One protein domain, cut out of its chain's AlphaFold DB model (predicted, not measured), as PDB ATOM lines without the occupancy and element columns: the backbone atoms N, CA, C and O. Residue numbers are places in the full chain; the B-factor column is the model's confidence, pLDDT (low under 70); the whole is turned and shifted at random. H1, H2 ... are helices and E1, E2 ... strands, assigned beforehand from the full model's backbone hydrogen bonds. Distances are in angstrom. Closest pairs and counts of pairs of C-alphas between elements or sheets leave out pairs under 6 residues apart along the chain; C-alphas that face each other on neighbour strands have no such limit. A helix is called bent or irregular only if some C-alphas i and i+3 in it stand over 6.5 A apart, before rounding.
ATOM      1  N   ALA A   3       5.178  11.933  16.085       96.00
ATOM      2  CA  ALA A   3       5.527  10.603  16.565       96.00
ATOM      3  C   ALA A   3       5.102   9.538  15.545       96.00
ATOM      4  O   ALA A   3       3.938   9.478  15.153       96.00
ATOM      5  N   ILE A   4       6.034   8.689  15.125       97.19
ATOM      6  CA  ILE A   4       5.774   7.566  14.220       97.19
ATOM      7  C   ILE A   4       5.746   6.285  15.042       97.19
ATOM      8  O   ILE A   4       6.713   5.959  15.724       97.19
ATOM      9  N   VAL A   5       4.651   5.546  14.963       96.94
ATOM     10  CA  VAL A   5       4.471   4.277  15.665       96.94
ATOM     11  C   VAL A   5       4.388   3.177  14.626       96.94
ATOM     12  O   VAL A   5       3.545   3.245  13.731       96.94
ATOM     13  N   GLY A   6       5.222   2.149  14.726       96.25
ATOM     14  CA  GLY A   6       5.098   1.025  13.811       96.25
ATOM     15  C   GLY A   6       6.119  -0.076  14.011       96.25
ATOM     16  O   GLY A   6       6.916  -0.070  14.945       96.25
ATOM     17  N   THR A   7       6.081  -1.042  13.104       95.75
ATOM     18  CA  THR A   7       6.879  -2.264  13.202       95.75
ATOM     19  C   THR A   7       8.057  -2.274  12.232       95.75
ATOM     20  O   THR A   7       8.039  -1.629  11.176       95.75
ATOM     21  N   VAL A   8       9.095  -3.022  12.596       94.69
ATOM     22  CA  VAL A   8      10.227  -3.406  11.751       94.69
ATOM     23  C   VAL A   8      10.090  -4.905  11.456       94.69
ATOM     24  O   VAL A   8       9.857  -5.664  12.394       94.69
ATOM     25  N   PRO A   9      10.243  -5.364  10.197       91.56
ATOM     26  CA  PRO A   9      10.042  -6.766   9.819       91.56
ATOM     27  C   PRO A   9      11.215  -7.664  10.258       91.56
ATOM     28  O   PRO A   9      11.967  -8.176   9.431       91.56
ATOM     29  N   SER A  10      11.408  -7.804  11.566       91.19
ATOM     30  CA  SER A  10      12.471  -8.570  12.220       91.19
ATOM     31  C   SER A  10      11.999  -8.969  13.614       91.19
ATOM     32  O   SER A  10      11.570  -8.100  14.358       91.19
ATOM     33  N   GLU A  11      12.065 -10.248  13.983       86.06
ATOM     34  CA  GLU A  11      11.576 -10.721  15.296       86.06
ATOM     35  C   GLU A  11      12.460 -10.245  16.455       86.06
ATOM     36  O   GLU A  11      11.957  -9.868  17.511       86.06
ATOM     37  N   ASP A  12      13.771 -10.184  16.220       90.62
ATOM     38  CA  ASP A  12      14.767  -9.809  17.225       90.62
ATOM     39  C   ASP A  12      14.912  -8.292  17.403       90.62
ATOM     40  O   ASP A  12      15.688  -7.831  18.244       90.62
ATOM     41  N   PHE A  13      14.195  -7.485  16.609       94.50
ATOM     42  CA  PHE A  13      14.289  -6.038  16.740       94.50
ATOM     43  C   PHE A  13      13.643  -5.592  18.063       94.50
ATOM     44  O   PHE A  13      12.455  -5.852  18.301       94.50
ATOM     45  N   PRO A  14      14.399  -4.921  18.951       96.00
ATOM     46  CA  PRO A  14      13.905  -4.582  20.273       96.00
ATOM     47  C   PRO A  14      12.793  -3.538  20.185       96.00
ATOM     48  O   PRO A  14      12.665  -2.803  19.206       96.00
ATOM     49  N   MET A  15      12.012  -3.440  21.256       95.62
ATOM     50  CA  MET A  15      11.181  -2.262  21.452       95.62
ATOM     51  C   MET A  15      12.112  -1.081  21.753       95.62
ATOM     52  O   MET A  15      12.941  -1.155  22.661       95.62
ATOM     53  N   VAL A  16      12.019  -0.026  20.949       96.50
ATOM     54  CA  VAL A  16      12.856   1.165  21.066       96.50
ATOM     55  C   VAL A  16      12.040   2.405  20.759       96.50
ATOM     56  O   VAL A  16      11.207   2.424  19.851       96.50
ATOM     57  N   GLU A  17      12.332   3.470  21.491       95.44
ATOM     58  CA  GLU A  17      11.775   4.782  21.230       95.44
ATOM     59  C   GLU A  17      12.841   5.883  21.284       95.44
ATOM     60  O   GLU A  17      13.826   5.817  22.032       95.44
ATOM     61  N   GLY A  18      12.694   6.898  20.440       95.44
ATOM     62  CA  GLY A  18      13.697   7.947  20.315       95.44
ATOM     63  C   GLY A  18      13.493   8.855  19.115       95.44
ATOM     64  O   GLY A  18      12.753   8.539  18.185       95.44
ATOM     65  N   GLU A  19      14.214   9.975  19.122       96.25
ATOM     66  CA  GLU A  19      14.372  10.799  17.928       96.25
ATOM     67  C   GLU A  19      15.053   9.980  16.827       96.25
ATOM     68  O   GLU A  19      16.017   9.246  17.075       96.25
ATOM     69  N   VAL A  20      14.535  10.106  15.608       96.81
ATOM     70  CA  VAL A  20      15.034   9.382  14.445       96.81
ATOM     71  C   VAL A  20      15.829  10.317  13.554       96.81
ATOM     72  O   VAL A  20      15.389  11.413  13.207       96.81
ATOM     73  N   SER A  21      16.989   9.848  13.108       97.31
ATOM     74  CA  SER A  21      17.805  10.542  12.116       97.31
ATOM     75  C   SER A  21      18.103   9.650  10.915       97.31
ATOM     76  O   SER A  21      18.047   8.426  10.996       97.31
ATOM     77  N   LEU A  22      18.414  10.285   9.787       97.44
ATOM     78  CA  LEU A  22      18.750   9.633   8.523       97.44
ATOM     79  C   LEU A  22      20.184  10.004   8.138       97.44
ATOM     80  O   LEU A  22      20.506  11.200   8.066       97.44
ATOM     81  N   LYS A  23      21.012   8.991   7.860       95.75
ATOM     82  CA  LYS A  23      22.376   9.132   7.335       95.75
ATOM     83  C   LYS A  23      22.624   8.081   6.250       95.75
ATOM     84  O   LYS A  23      22.676   6.885   6.540       95.75
ATOM     85  N   GLY A  24      22.816   8.548   5.016       93.94
ATOM     86  CA  GLY A  24      22.833   7.675   3.839       93.94
ATOM     87  C   GLY A  24      21.524   6.893   3.747       93.94
ATOM     88  O   GLY A  24      20.460   7.449   4.008       93.94
ATOM     89  N   ASP A  25      21.626   5.592   3.491       95.25
ATOM     90  CA  ASP A  25      20.470   4.701   3.323       95.25
ATOM     91  C   ASP A  25      19.982   4.070   4.639       95.25
ATOM     92  O   ASP A  25      19.333   3.023   4.642       95.25
ATOM     93  N   ASN A  26      20.333   4.666   5.784       97.19
ATOM     94  CA  ASN A  26      20.050   4.097   7.098       97.19
ATOM     95  C   ASN A  26      19.404   5.100   8.050       97.19
ATOM     96  O   ASN A  26      19.849   6.247   8.180       97.19
ATOM     97  N   LEU A  27      18.397   4.614   8.771       97.06
ATOM     98  CA  LEU A  27      17.860   5.262   9.954       97.06
ATOM     99  C   LEU A  27      18.687   4.923  11.187       97.06
ATOM    100  O   LEU A  27      19.203   3.813  11.320       97.06
ATOM    101  N   TYR A  28      18.733   5.878  12.108       97.75
ATOM    102  CA  TYR A  28      19.367   5.735  13.408       97.75
ATOM    103  C   TYR A  28      18.400   6.150  14.510       97.75
ATOM    104  O   TYR A  28      17.805   7.228  14.442       97.75
ATOM    105  N   ILE A  29      18.286   5.300  15.530       97.12
ATOM    106  CA  ILE A  29      17.460   5.519  16.722       97.12
ATOM    107  C   ILE A  29      18.141   4.859  17.924       97.12
ATOM    108  O   ILE A  29      18.453   3.675  17.885       97.12
ATOM    109  N   ARG A  30      18.430   5.624  18.987       95.56
ATOM    110  CA  ARG A  30      19.083   5.119  20.223       95.56
ATOM    111  C   ARG A  30      20.318   4.223  19.981       95.56
ATOM    112  O   ARG A  30      20.532   3.246  20.688       95.56
ATOM    113  N   GLY A  31      21.137   4.549  18.980       94.06
ATOM    114  CA  GLY A  31      22.334   3.772  18.626       94.06
ATOM    115  C   GLY A  31      22.078   2.526  17.769       94.06
ATOM    116  O   GLY A  31      23.036   1.916  17.304       94.06
ATOM    117  N   LEU A  32      20.818   2.176  17.501       96.25
ATOM    118  CA  LEU A  32      20.445   1.144  16.537       96.25
ATOM    119  C   LEU A  32      20.451   1.713  15.120       96.25
ATOM    120  O   LEU A  32      20.035   2.852  14.898       96.25
ATOM    121  N   GLN A  33      20.888   0.888  14.172       95.50
ATOM    122  CA  GLN A  33      20.907   1.192  12.748       95.50
ATOM    123  C   GLN A  33      19.905   0.299  12.013       95.50
ATOM    124  O   GLN A  33      19.881  -0.915  12.207       95.50
ATOM    125  N   LEU A  34      19.100   0.907  11.146       93.81
ATOM    126  CA  LEU A  34      18.050   0.247  10.376       93.81
ATOM    127  C   LEU A  34      18.187   0.602   8.891       93.81
ATOM    128  O   LEU A  34      18.199   1.794   8.568       93.81
ATOM    129  N   PRO A  35      18.225  -0.376   7.972       95.44
ATOM    130  CA  PRO A  35      18.214  -0.076   6.548       95.44
ATOM    131  C   PRO A  35      16.861   0.513   6.131       95.44
ATOM    132  O   PRO A  35      15.795  -0.025   6.454       95.44
ATOM    133  N   VAL A  36      16.898   1.596   5.353       94.88
ATOM    134  CA  VAL A  36      15.714   2.199   4.731       94.88
ATOM    135  C   VAL A  36      15.303   1.342   3.539       94.88
ATOM    136  O   VAL A  36      15.677   1.600   2.402       94.88
ATOM    137  N   SER A  37      14.573   0.263   3.812       87.12
ATOM    138  CA  SER A  37      14.127  -0.681   2.783       87.12
ATOM    139  C   SER A  37      12.674  -0.436   2.377       87.12
ATOM    140  O   SER A  37      12.392  -0.017   1.259       87.12
ATOM    141  N   ARG A  38      11.732  -0.697   3.285       87.25
ATOM    142  CA  ARG A  38      10.285  -0.544   3.085       87.25
ATOM    143  C   ARG A  38       9.574  -0.361   4.421       87.25
ATOM    144  O   ARG A  38      10.182  -0.516   5.475       87.25
ATOM    145  N   GLY A  39       8.273  -0.094   4.373       92.38
ATOM    146  CA  GLY A  39       7.426  -0.062   5.560       92.38
ATOM    147  C   GLY A  39       7.767   1.096   6.504       92.38
ATOM    148  O   GLY A  39       8.088   2.194   6.052       92.38
ATOM    149  N   THR A  40       7.705   0.853   7.815       95.69
ATOM    150  CA  THR A  40       7.913   1.894   8.837       95.69
ATOM    151  C   THR A  40       9.289   2.567   8.744       95.69
ATOM    152  O   THR A  40       9.326   3.795   8.806       95.69
ATOM    153  N   PRO A  41      10.410   1.851   8.497       94.94
ATOM    154  CA  PRO A  41      11.693   2.506   8.220       94.94
ATOM    155  C   PRO A  41      11.671   3.456   7.012       94.94
ATOM    156  O   PRO A  41      12.256   4.534   7.064       94.94
ATOM    157  N   ALA A  42      10.970   3.106   5.929       95.75
ATOM    158  CA  ALA A  42      10.847   3.994   4.771       95.75
ATOM    159  C   ALA A  42       9.997   5.236   5.085       95.75
ATOM    160  O   ALA A  42      10.391   6.353   4.746       95.75
ATOM    161  N   LEU A  43       8.879   5.061   5.800       97.00
ATOM    162  CA  LEU A  43       8.042   6.168   6.271       97.00
ATOM    163  C   LEU A  43       8.832   7.129   7.173       97.00
ATOM    164  O   LEU A  43       8.790   8.341   6.972       97.00
ATOM    165  N   ALA A  44       9.574   6.600   8.147       97.19
ATOM    166  CA  ALA A  44      10.366   7.414   9.061       97.19
ATOM    167  C   ALA A  44      11.510   8.146   8.343       97.19
ATOM    168  O   ALA A  44      11.747   9.321   8.621       97.19
ATOM    169  N   ALA A  45      12.166   7.521   7.361       97.25
ATOM    170  CA  ALA A  45      13.169   8.191   6.531       97.25
ATOM    171  C   ALA A  45      12.578   9.342   5.701       97.25
ATOM    172  O   ALA A  45      13.176  10.423   5.626       97.25
ATOM    173  N   ALA A  46      11.390   9.139   5.123       97.31
ATOM    174  CA  ALA A  46      10.663  10.187   4.415       97.31
ATOM    175  C   ALA A  46      10.315  11.346   5.360       97.31
ATOM    176  O   ALA A  46      10.636  12.492   5.060       97.31
ATOM    177  N   ALA A  47       9.769  11.048   6.543       97.50
ATOM    178  CA  ALA A  47       9.436  12.052   7.548       97.50
ATOM    179  C   ALA A  47      10.661  12.853   8.015       97.50
ATOM    180  O   ALA A  47      10.603  14.079   8.065       97.50
ATOM    181  N   VAL A  48      11.795  12.194   8.284       97.94
ATOM    182  CA  VAL A  48      13.061  12.873   8.614       97.94
ATOM    183  C   VAL A  48      13.468  13.836   7.500       97.94
ATOM    184  O   VAL A  48      13.846  14.976   7.771       97.94
ATOM    185  N   SER A  49      13.389  13.393   6.246       97.56
ATOM    186  CA  SER A  49      13.758  14.207   5.083       97.56
ATOM    187  C   SER A  49      12.834  15.417   4.928       97.56
ATOM    188  O   SER A  49      13.308  16.533   4.713       97.56
ATOM    189  N   THR A  50      11.528  15.227   5.126       97.56
ATOM    190  CA  THR A  50      10.531  16.303   5.130       97.56
ATOM    191  C   THR A  50      10.789  17.305   6.252       97.56
ATOM    192  O   THR A  50      10.865  18.501   5.984       97.56
ATOM    193  N   CYS A  51      10.990  16.848   7.492       96.31
ATOM    194  CA  CYS A  51      11.284  17.721   8.630       96.31
ATOM    195  C   CYS A  51      12.542  18.563   8.385       96.31
ATOM    196  O   CYS A  51      12.509  19.773   8.606       96.31
ATOM    197  N   LYS A  52      13.612  17.956   7.850       96.44
ATOM    198  CA  LYS A  52      14.833  18.675   7.456       96.44
ATOM    199  C   LYS A  52      14.547  19.742   6.399       96.44
ATOM    200  O   LYS A  52      15.006  20.870   6.546       96.44
ATOM    201  N   SER A  53      13.766  19.412   5.371       97.75
ATOM    202  CA  SER A  53      13.400  20.364   4.312       97.75
ATOM    203  C   SER A  53      12.548  21.530   4.819       97.75
ATOM    204  O   SER A  53      12.620  22.617   4.255       97.75
ATOM    205  N   LEU A  54      11.738  21.311   5.856       96.88
ATOM    206  CA  LEU A  54      10.867  22.322   6.460       96.88
ATOM    207  C   LEU A  54      11.532  23.083   7.620       96.88
ATOM    208  O   LEU A  54      10.875  23.912   8.246       96.88
ATOM    209  N   GLY A  55      12.791  22.783   7.965       95.88
ATOM    210  CA  GLY A  55      13.461  23.370   9.132       95.88
ATOM    211  C   GLY A  55      12.778  23.038  10.466       95.88
ATOM    212  O   GLY A  55      12.839  23.820  11.409       95.88
ATOM    213  N   SER A  56      12.078  21.904  10.534       93.69
ATOM    214  CA  SER A  56      11.328  21.452  11.708       93.69
ATOM    215  C   SER A  56      12.123  20.448  12.548       93.69
ATOM    216  O   SER A  56      13.095  19.856  12.080       93.69
ATOM    217  N   HIS A  57      11.670  20.216  13.783       93.88
ATOM    218  CA  HIS A  57      12.206  19.160  14.648       93.88
ATOM    219  C   HIS A  57      12.095  17.787  13.975       93.88
ATOM    220  O   HIS A  57      11.115  17.514  13.273       93.88
ATOM    221  N   LEU A  58      13.091  16.928  14.204       96.12
ATOM    222  CA  LEU A  58      13.077  15.557  13.707       96.12
ATOM    223  C   LEU A  58      11.927  14.756  14.346       96.12
ATOM    224  O   LEU A  58      11.495  15.067  15.460       96.12
ATOM    225  N   PRO A  59      11.390  13.744  13.644       96.38
ATOM    226  CA  PRO A  59      10.345  12.901  14.200       96.38
ATOM    227  C   PRO A  59      10.886  12.029  15.338       96.38
ATOM    228  O   PRO A  59      12.025  11.555  15.301       96.38
ATOM    229  N   TYR A  60      10.027  11.762  16.319       96.31
ATOM    230  CA  TYR A  60      10.232  10.708  17.310       96.31
ATOM    231  C   TYR A  60       9.596   9.423  16.782       96.31
ATOM    232  O   TYR A  60       8.570   9.485  16.102       96.31
ATOM    233  N   ALA A  61      10.164   8.259  17.068       96.44
ATOM    234  CA  ALA A  61       9.545   6.994  16.698       96.44
ATOM    235  C   ALA A  61       9.470   6.021  17.864       96.44
ATOM    236  O   ALA A  61      10.308   6.060  18.758       96.44
ATOM    237  N   TYR A  62       8.475   5.145  17.786       96.69
ATOM    238  CA  TYR A  62       8.246   3.986  18.637       96.69
ATOM    239  C   TYR A  62       8.235   2.772  17.716       96.69
ATOM    240  O   TYR A  62       7.313   2.606  16.913       96.69
ATOM    241  N   LEU A  63       9.299   1.976  17.775       96.81
ATOM    242  CA  LEU A  63       9.535   0.862  16.869       96.81
ATOM    243  C   LEU A  63       9.664  -0.441  17.651       96.81
ATOM    244  O   LEU A  63      10.215  -0.472  18.749       96.81
ATOM    245  N   VAL A  64       9.185  -1.528  17.059       97.00
ATOM    246  CA  VAL A  64       9.329  -2.887  17.588       97.00
ATOM    247  C   VAL A  64       9.447  -3.877  16.438       97.00
ATOM    248  O   VAL A  64       8.941  -3.627  15.342       97.00
ATOM    249  N   GLY A  65      10.095  -5.006  16.683       95.69
ATOM    250  CA  GLY A  65      10.103  -6.128  15.764       95.69
ATOM    251  C   GLY A  65       8.751  -6.822  15.631       95.69
ATOM    252  O   GLY A  65       8.148  -7.180  16.639       95.69
ATOM    253  N   ASP A  66       8.273  -7.027  14.402       93.81
ATOM    254  CA  ASP A  66       7.098  -7.852  14.097       93.81
ATOM    255  C   ASP A  66       7.189  -8.407  12.667       93.81
ATOM    256  O   ASP A  66       7.337  -7.654  11.704       93.81
ATOM    257  N   THR A  67       7.093  -9.726  12.506       90.50
ATOM    258  CA  THR A  67       7.091 -10.414  11.200       90.50
ATOM    259  C   THR A  67       5.690 -10.603  10.612       90.50
ATOM    260  O   THR A  67       5.549 -11.199   9.546       90.50
ATOM    261  N   GLY A  68       4.656 -10.056  11.262       86.94
ATOM    262  CA  GLY A  68       3.255 -10.129  10.837       86.94
ATOM    263  C   GLY A  68       2.380 -11.027  11.716       86.94
ATOM    264  O   GLY A  68       1.191 -11.168  11.439       86.94
ATOM    265  N   LEU A  69       2.946 -11.615  12.776       89.88
ATOM    266  CA  LEU A  69       2.213 -12.419  13.764       89.88
ATOM    267  C   LEU A  69       1.550 -11.553  14.853       89.88
ATOM    268  O   LEU A  69       0.650 -12.022  15.554       89.88
ATOM    269  N   GLY A  70       1.955 -10.284  14.978       91.38
ATOM    270  CA  GLY A  70       1.313  -9.302  15.855       91.38
ATOM    271  C   GLY A  70       1.895  -9.186  17.255       91.38
ATOM    272  O   GLY A  70       1.468  -8.317  18.013       91.38
ATOM    273  N   GLU A  71       2.852 -10.036  17.623       93.06
ATOM    274  CA  GLU A  71       3.461 -10.019  18.957       93.06
ATOM    275  C   GLU A  71       4.166  -8.689  19.240       93.06
ATOM    276  O   GLU A  71       3.997  -8.097  20.308       93.06
ATOM    277  N   GLY A  72       4.895  -8.166  18.251       95.12
ATOM    278  CA  GLY A  72       5.472  -6.829  18.318       95.12
ATOM    279  C   GLY A  72       4.394  -5.763  18.452       95.12
ATOM    280  O   GLY A  72       4.434  -4.950  19.372       95.12
ATOM    281  N   SER A  73       3.391  -5.807  17.575       94.62
ATOM    282  CA  SER A  73       2.285  -4.848  17.555       94.62
ATOM    283  C   SER A  73       1.587  -4.746  18.917       94.62
ATOM    284  O   SER A  73       1.457  -3.646  19.450       94.62
ATOM    285  N   ARG A  74       1.219  -5.878  19.535       95.25
ATOM    286  CA  ARG A  74       0.593  -5.923  20.873       95.25
ATOM    287  C   ARG A  74       1.501  -5.350  21.956       95.25
ATOM    288  O   ARG A  74       1.039  -4.576  22.789       95.25
ATOM    289  N   ARG A  75       2.797  -5.680  21.930       95.25
ATOM    290  CA  ARG A  75       3.785  -5.115  22.865       95.25
ATOM    291  C   ARG A  75       3.901  -3.601  22.725       95.25
ATOM    292  O   ARG A  75       3.996  -2.909  23.733       95.25
ATOM    293  N   LEU A  76       3.878  -3.088  21.496       95.50
ATOM    294  CA  LEU A  76       3.938  -1.652  21.241       95.50
ATOM    295  C   LEU A  76       2.663  -0.942  21.691       95.50
ATOM    296  O   LEU A  76       2.750   0.123  22.292       95.50
ATOM    297  N   TYR A  77       1.496  -1.546  21.460       95.12
ATOM    298  CA  TYR A  77       0.230  -1.033  21.975       95.12
ATOM    299  C   TYR A  77       0.221  -0.962  23.502       95.12
ATOM    300  O   TYR A  77      -0.086   0.096  24.045       95.12
ATOM    301  N   GLN A  78       0.610  -2.043  24.188       95.62
ATOM    302  CA  GLN A  78       0.719  -2.063  25.649       95.62
ATOM    303  C   GLN A  78       1.661  -0.964  26.145       95.62
ATOM    304  O   GLN A  78       1.285  -0.175  27.005       95.62
ATOM    305  N   TYR A  79       2.850  -0.856  25.545       95.12
ATOM    306  CA  TYR A  79       3.807   0.179  25.916       95.12
ATOM    307  C   TYR A  79       3.223   1.588  25.772       95.12
ATOM    308  O   TYR A  79       3.395   2.415  26.663       95.12
ATOM    309  N   LEU A  80       2.532   1.875  24.667       93.75
ATOM    310  CA  LEU A  80       1.917   3.184  24.470       93.75
ATOM    311  C   LEU A  80       0.842   3.451  25.519       93.75
ATOM    312  O   LEU A  80       0.877   4.505  26.134       93.75
ATOM    313  N   VAL A  81      -0.062   2.507  25.787       94.12
ATOM    314  CA  VAL A  81      -1.085   2.680  26.835       94.12
ATOM    315  C   VAL A  81      -0.453   3.058  28.179       94.12
ATOM    316  O   VAL A  81      -0.949   3.959  28.852       94.12
ATOM    317  N   ASP A  82       0.667   2.426  28.529       93.88
ATOM    318  CA  ASP A  82       1.323   2.641  29.818       93.88
ATOM    319  C   ASP A  82       2.126   3.953  29.893       93.88
ATOM    320  O   ASP A  82       2.284   4.502  30.981       93.88
ATOM    321  N   ASN A  83       2.637   4.464  28.763       91.44
ATOM    322  CA  ASN A  83       3.638   5.545  28.750       91.44
ATOM    323  C   ASN A  83       3.223   6.800  27.959       91.44
ATOM    324  O   ASN A  83       3.923   7.810  28.007       91.44
ATOM    325  N   ILE A  84       2.105   6.785  27.223       86.81
ATOM    326  CA  ILE A  84       1.752   7.867  26.281       86.81
ATOM    327  C   ILE A  84       1.536   9.223  26.957       86.81
ATOM    328  O   ILE A  84       1.777  10.252  26.332       86.81
ATOM    329  N   LYS A  85       1.167   9.236  28.243       83.50
ATOM    330  CA  LYS A  85       0.962  10.460  29.036       83.50
ATOM    331  C   LYS A  85       2.226  11.307  29.185       83.50
ATOM    332  O   LYS A  85       2.137  12.525  29.303       83.50
ATOM    333  N   ASP A  86       3.398  10.682  29.120       81.56
ATOM    334  CA  ASP A  86       4.685  11.371  29.234       81.56
ATOM    335  C   ASP A  86       5.237  11.829  27.869       81.56
ATOM    336  O   ASP A  86       6.295  12.464  27.774       81.56
ATOM    337  N   VAL A  87       4.514  11.542  26.781       81.50
ATOM    338  CA  VAL A  87       4.967  11.785  25.414       81.50
ATOM    339  C   VAL A  87       4.610  13.194  24.950       81.50
ATOM    340  O   VAL A  87       3.452  13.555  24.773       81.50
ATOM    341  N   LYS A  88       5.630  13.984  24.600       81.06
ATOM    342  CA  LYS A  88       5.469  15.343  24.043       81.06
ATOM    343  C   LYS A  88       5.254  15.345  22.523       81.06
ATOM    344  O   LYS A  88       5.953  16.045  21.782       81.06
ATOM    345  N   ALA A  89       4.311  14.547  22.036       88.19
ATOM    346  CA  ALA A  89       3.925  14.519  20.627       88.19
ATOM    347  C   ALA A  89       2.615  15.280  20.406       88.19
ATOM    348  O   ALA A  89       1.728  15.274  21.246       88.19
ATOM    349  N   SER A  90       2.503  15.949  19.259       90.00
ATOM    350  CA  SER A  90       1.273  16.652  18.857       90.00
ATOM    351  C   SER A  90       0.471  15.867  17.823       90.00
ATOM    352  O   SER A  90      -0.688  16.169  17.577       90.00
ATOM    353  N   VAL A  91       1.120  14.905  17.162       92.94
ATOM    354  CA  VAL A  91       0.532  14.044  16.138       92.94
ATOM    355  C   VAL A  91       1.174  12.672  16.276       92.94
ATOM    356  O   VAL A  91       2.404  12.578  16.283       92.94
ATOM    357  N   PHE A  92       0.349  11.632  16.330       94.00
ATOM    358  CA  PHE A  92       0.781  10.243  16.231       94.00
ATOM    359  C   PHE A  92       0.368   9.675  14.874       94.00
ATOM    360  O   PHE A  92      -0.796   9.745  14.487       94.00
ATOM    361  N   ALA A  93       1.328   9.105  14.151       94.94
ATOM    362  CA  ALA A  93       1.107   8.397  12.901       94.94
ATOM    363  C   ALA A  93       1.395   6.908  13.115       94.94
ATOM    364  O   ALA A  93       2.548   6.512  13.286       94.94
ATOM    365  N   PHE A  94       0.343   6.092  13.103       93.88
ATOM    366  CA  PHE A  94       0.443   4.639  13.234       93.88
ATOM    367  C   PHE A  94       0.622   4.002  11.854       93.88
ATOM    368  O   PHE A  94      -0.126   4.297  10.922       93.88
ATOM    369  N   HIS A  95       1.613   3.125  11.718       91.75
ATOM    370  CA  HIS A  95       1.966   2.485  10.459       91.75
ATOM    371  C   HIS A  95       2.292   0.999  10.653       91.75
ATOM    372  O   HIS A  95       3.126   0.632  11.475       91.75
ATOM    373  N   TYR A  96       1.660   0.150   9.837       76.56
ATOM    374  CA  TYR A  96       1.928  -1.291   9.748       76.56
ATOM    375  C   TYR A  96       1.865  -2.041  11.093       76.56
ATOM    376  O   TYR A  96       2.725  -2.862  11.412       76.56
ATOM    377  N   LEU A  97       0.837  -1.751  11.889       77.69
ATOM    378  CA  LEU A  97       0.472  -2.563  13.050       77.69
ATOM    379  C   LEU A  97      -0.601  -3.566  12.649       77.69
ATOM    380  O   LEU A  97      -1.436  -3.266  11.789       77.69
ATOM    381  N   GLN A  98      -0.584  -4.747  13.266       82.12
ATOM    382  CA  GLN A  98      -1.669  -5.702  13.067       82.12
ATOM    383  C   GLN A  98      -2.994  -5.056  13.515       82.12
ATOM    384  O   GLN A  98      -3.038  -4.495  14.612       82.12
ATOM    385  N   PRO A  99      -4.061  -5.100  12.691       77.62
ATOM    386  CA  PRO A  99      -5.338  -4.503  13.055       77.62
ATOM    387  C   PRO A  99      -5.916  -5.202  14.287       77.62
ATOM    388  O   PRO A  99      -6.254  -6.383  14.240       77.62
ATOM    389  N   ASP A 100      -6.034  -4.448  15.375       86.38
ATOM    390  CA  ASP A 100      -6.610  -4.884  16.642       86.38
ATOM    391  C   ASP A 100      -7.418  -3.719  17.232       86.38
ATOM    392  O   ASP A 100      -6.869  -2.690  17.631       86.38
ATOM    393  N   VAL A 101      -8.746  -3.851  17.191       86.94
ATOM    394  CA  VAL A 101      -9.676  -2.769  17.550       86.94
ATOM    395  C   VAL A 101      -9.617  -2.459  19.044       86.94
ATOM    396  O   VAL A 101      -9.683  -1.292  19.430       86.94
ATOM    397  N   ASP A 102      -9.435  -3.478  19.883       91.00
ATOM    398  CA  ASP A 102      -9.395  -3.303  21.333       91.00
ATOM    399  C   ASP A 102      -8.139  -2.535  21.742       91.00
ATOM    400  O   ASP A 102      -8.213  -1.586  22.527       91.00
ATOM    401  N   TRP A 103      -6.982  -2.893  21.179       91.19
ATOM    402  CA  TRP A 103      -5.741  -2.160  21.424       91.19
ATOM    403  C   TRP A 103      -5.759  -0.747  20.853       91.19
ATOM    404  O   TRP A 103      -5.311   0.182  21.527       91.19
ATOM    405  N   HIS A 104      -6.312  -0.562  19.653       89.56
ATOM    406  CA  HIS A 104      -6.496   0.765  19.075       89.56
ATOM    407  C   HIS A 104      -7.318   1.678  19.999       89.56
ATOM    408  O   HIS A 104      -6.878   2.786  20.304       89.56
ATOM    409  N   ASN A 105      -8.463   1.198  20.498       91.50
ATOM    410  CA  ASN A 105      -9.337   1.971  21.383       91.50
ATOM    411  C   ASN A 105      -8.661   2.309  22.713       91.50
ATOM    412  O   ASN A 105      -8.771   3.435  23.186       91.50
ATOM    413  N   LYS A 106      -7.916   1.366  23.303       92.31
ATOM    414  CA  LYS A 106      -7.156   1.630  24.535       92.31
ATOM    415  C   LYS A 106      -6.149   2.763  24.356       92.31
ATOM    416  O   LYS A 106      -6.041   3.615  25.230       92.31
ATOM    417  N   VAL A 107      -5.433   2.788  23.229       89.62
ATOM    418  CA  VAL A 107      -4.503   3.884  22.926       89.62
ATOM    419  C   VAL A 107      -5.251   5.193  22.702       89.62
ATOM    420  O   VAL A 107      -4.819   6.214  23.227       89.62
ATOM    421  N   LEU A 108      -6.369   5.176  21.972       91.25
ATOM    422  CA  LEU A 108      -7.190   6.369  21.759       91.25
ATOM    423  C   LEU A 108      -7.640   6.982  23.093       91.25
ATOM    424  O   LEU A 108      -7.401   8.163  23.321       91.25
ATOM    425  N   PHE A 109      -8.195   6.171  23.996       92.94
ATOM    426  CA  PHE A 109      -8.627   6.642  25.312       92.94
ATOM    427  C   PHE A 109      -7.459   7.180  26.145       92.94
ATOM    428  O   PHE A 109      -7.592   8.214  26.786       92.94
ATOM    429  N   ALA A 110      -6.289   6.536  26.090       91.06
ATOM    430  CA  ALA A 110      -5.104   7.025  26.790       91.06
ATOM    431  C   ALA A 110      -4.599   8.380  26.249       91.06
ATOM    432  O   ALA A 110      -4.074   9.179  27.019       91.06
ATOM    433  N   VAL A 111      -4.764   8.651  24.946       87.88
ATOM    434  CA  VAL A 111      -4.440   9.951  24.330       87.88
ATOM    435  C   VAL A 111      -5.429  11.041  24.741       87.88
ATOM    436  O   VAL A 111      -5.010  12.174  24.948       87.88
ATOM    437  N   GLU A 112      -6.720  10.728  24.866       88.31
ATOM    438  CA  GLU A 112      -7.761  11.694  25.265       88.31
ATOM    439  C   GLU A 112      -7.607  12.205  26.710       88.31
ATOM    440  O   GLU A 112      -8.199  13.220  27.073       88.31
ATOM    441  N   GLU A 113      -6.805  11.526  27.531       85.94
ATOM    442  CA  GLU A 113      -6.501  11.915  28.913       85.94
ATOM    443  C   GLU A 113      -5.306  12.889  29.050       85.94
ATOM    444  O   GLU A 113      -4.943  13.231  30.181       85.94
ATOM    445  N   ILE A 114      -4.682  13.307  27.939       79.25
ATOM    446  CA  ILE A 114      -3.522  14.225  27.877       79.25
ATOM    447  C   ILE A 114      -3.983  15.663  27.621       79.25
ATOM    448  O   ILE A 114      -3.492  16.567  28.337       79.25
TER     449      ILE A 114
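What this domain is: This is residues 3 to 114 of the 114 residues of an uncharacterized protein of Desulfobacterales bacterium (UniProt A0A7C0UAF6). A four-stranded sheet, E2 E6 E1 E7, makes the core, with H2 over one face and H1 over the other, and H3 packs side by side with H2. At one edge E2 runs on into a small three-stranded sheet, E3 E4 E5, set at a corner to the first, and H1 sits in that corner, covering one face of each sheet. The printed part has 112 residues with three named helices and seven named strands, in the order E1 E2 E3 E4 E5 H1 E6 H2 E7 H3; the larger sheet is mixed, the smaller antiparallel, and the class is mixed. The whole is compact, with a radius of gyration of the C-alphas of 13.5 A and spans of 38 by 30 by 21 A.

Where its parts are: E1, residues 3 to 8, begins with C-alpha 3 at (5.527, 10.603, 16.565) and is 15.5 A long. E2 is residues 16 to 19, E3 residues 21 to 23, E4 residues 26 to 29 and E5 residues 32 to 35. H1, residues 40 to 53, begins with C-alpha 40 at (7.913, 1.894, 8.837) and is 19.8 A long. E6, residues 60 to 65, is 16.9 A long. H2, residues 71 to 86, is 23.8 A long, has a kink of 38 degrees near residue 80 and is irregular, with C-alphas 82 and 85 at 7.9 A. E7 is residues 91 to 95; H3, residues 101 to 112, is 16.5 A long and ends with C-alpha 112 at (-7.761, 11.694, 25.265).

How they stand to each other: In the larger sheet E1 is parallel to E7, with N 5 and O 93 at 2.9 A, and to E6, with N 4 and O 60 at 2.8 A. E2 is antiparallel to E6, with N 18 and O 61 at 3.0 A. E2 runs on into E3 at 81 degrees. E3, E4 and E5 form a meander, each strand the antiparallel neighbour of the one before, in two hairpins: N 28 and O 21 are 2.9 A apart, N 27 and O 34 2.8 A. H1 is on both sheets: along the strands of the larger at a height of 10.3 A, and across those of the smaller at a height of 8.9 A. Its closest C-alphas to E1 are Gly 6 and Thr 40, 5.8 A, and to E3 Leu 22 and Ala 45, 6.1 A. H2 is on the opposite face of the larger sheet, at a height of 8.7 A. E6, H2 and E7 form a split strand-helix-strand unit, two parallel strands joined through a helix with E1 between them, and its crossover is right-handed. H2 and H3 touch, closest at the C-alphas of Val 81 and Val 107, 5.3 A, at a shallow tilt of 13 degrees, the same way. Each O i to N i+4 pair is within hydrogen-bond range in H1 and H3, and 10 of 12 in H2.

The domain as a whole: The C-alphas farthest apart, those of Gly 24 and Glu 113, are 38.8 A apart. The printed part has no cut and no long link. Its mean pLDDT is 92.9, and no printed residue is under 70.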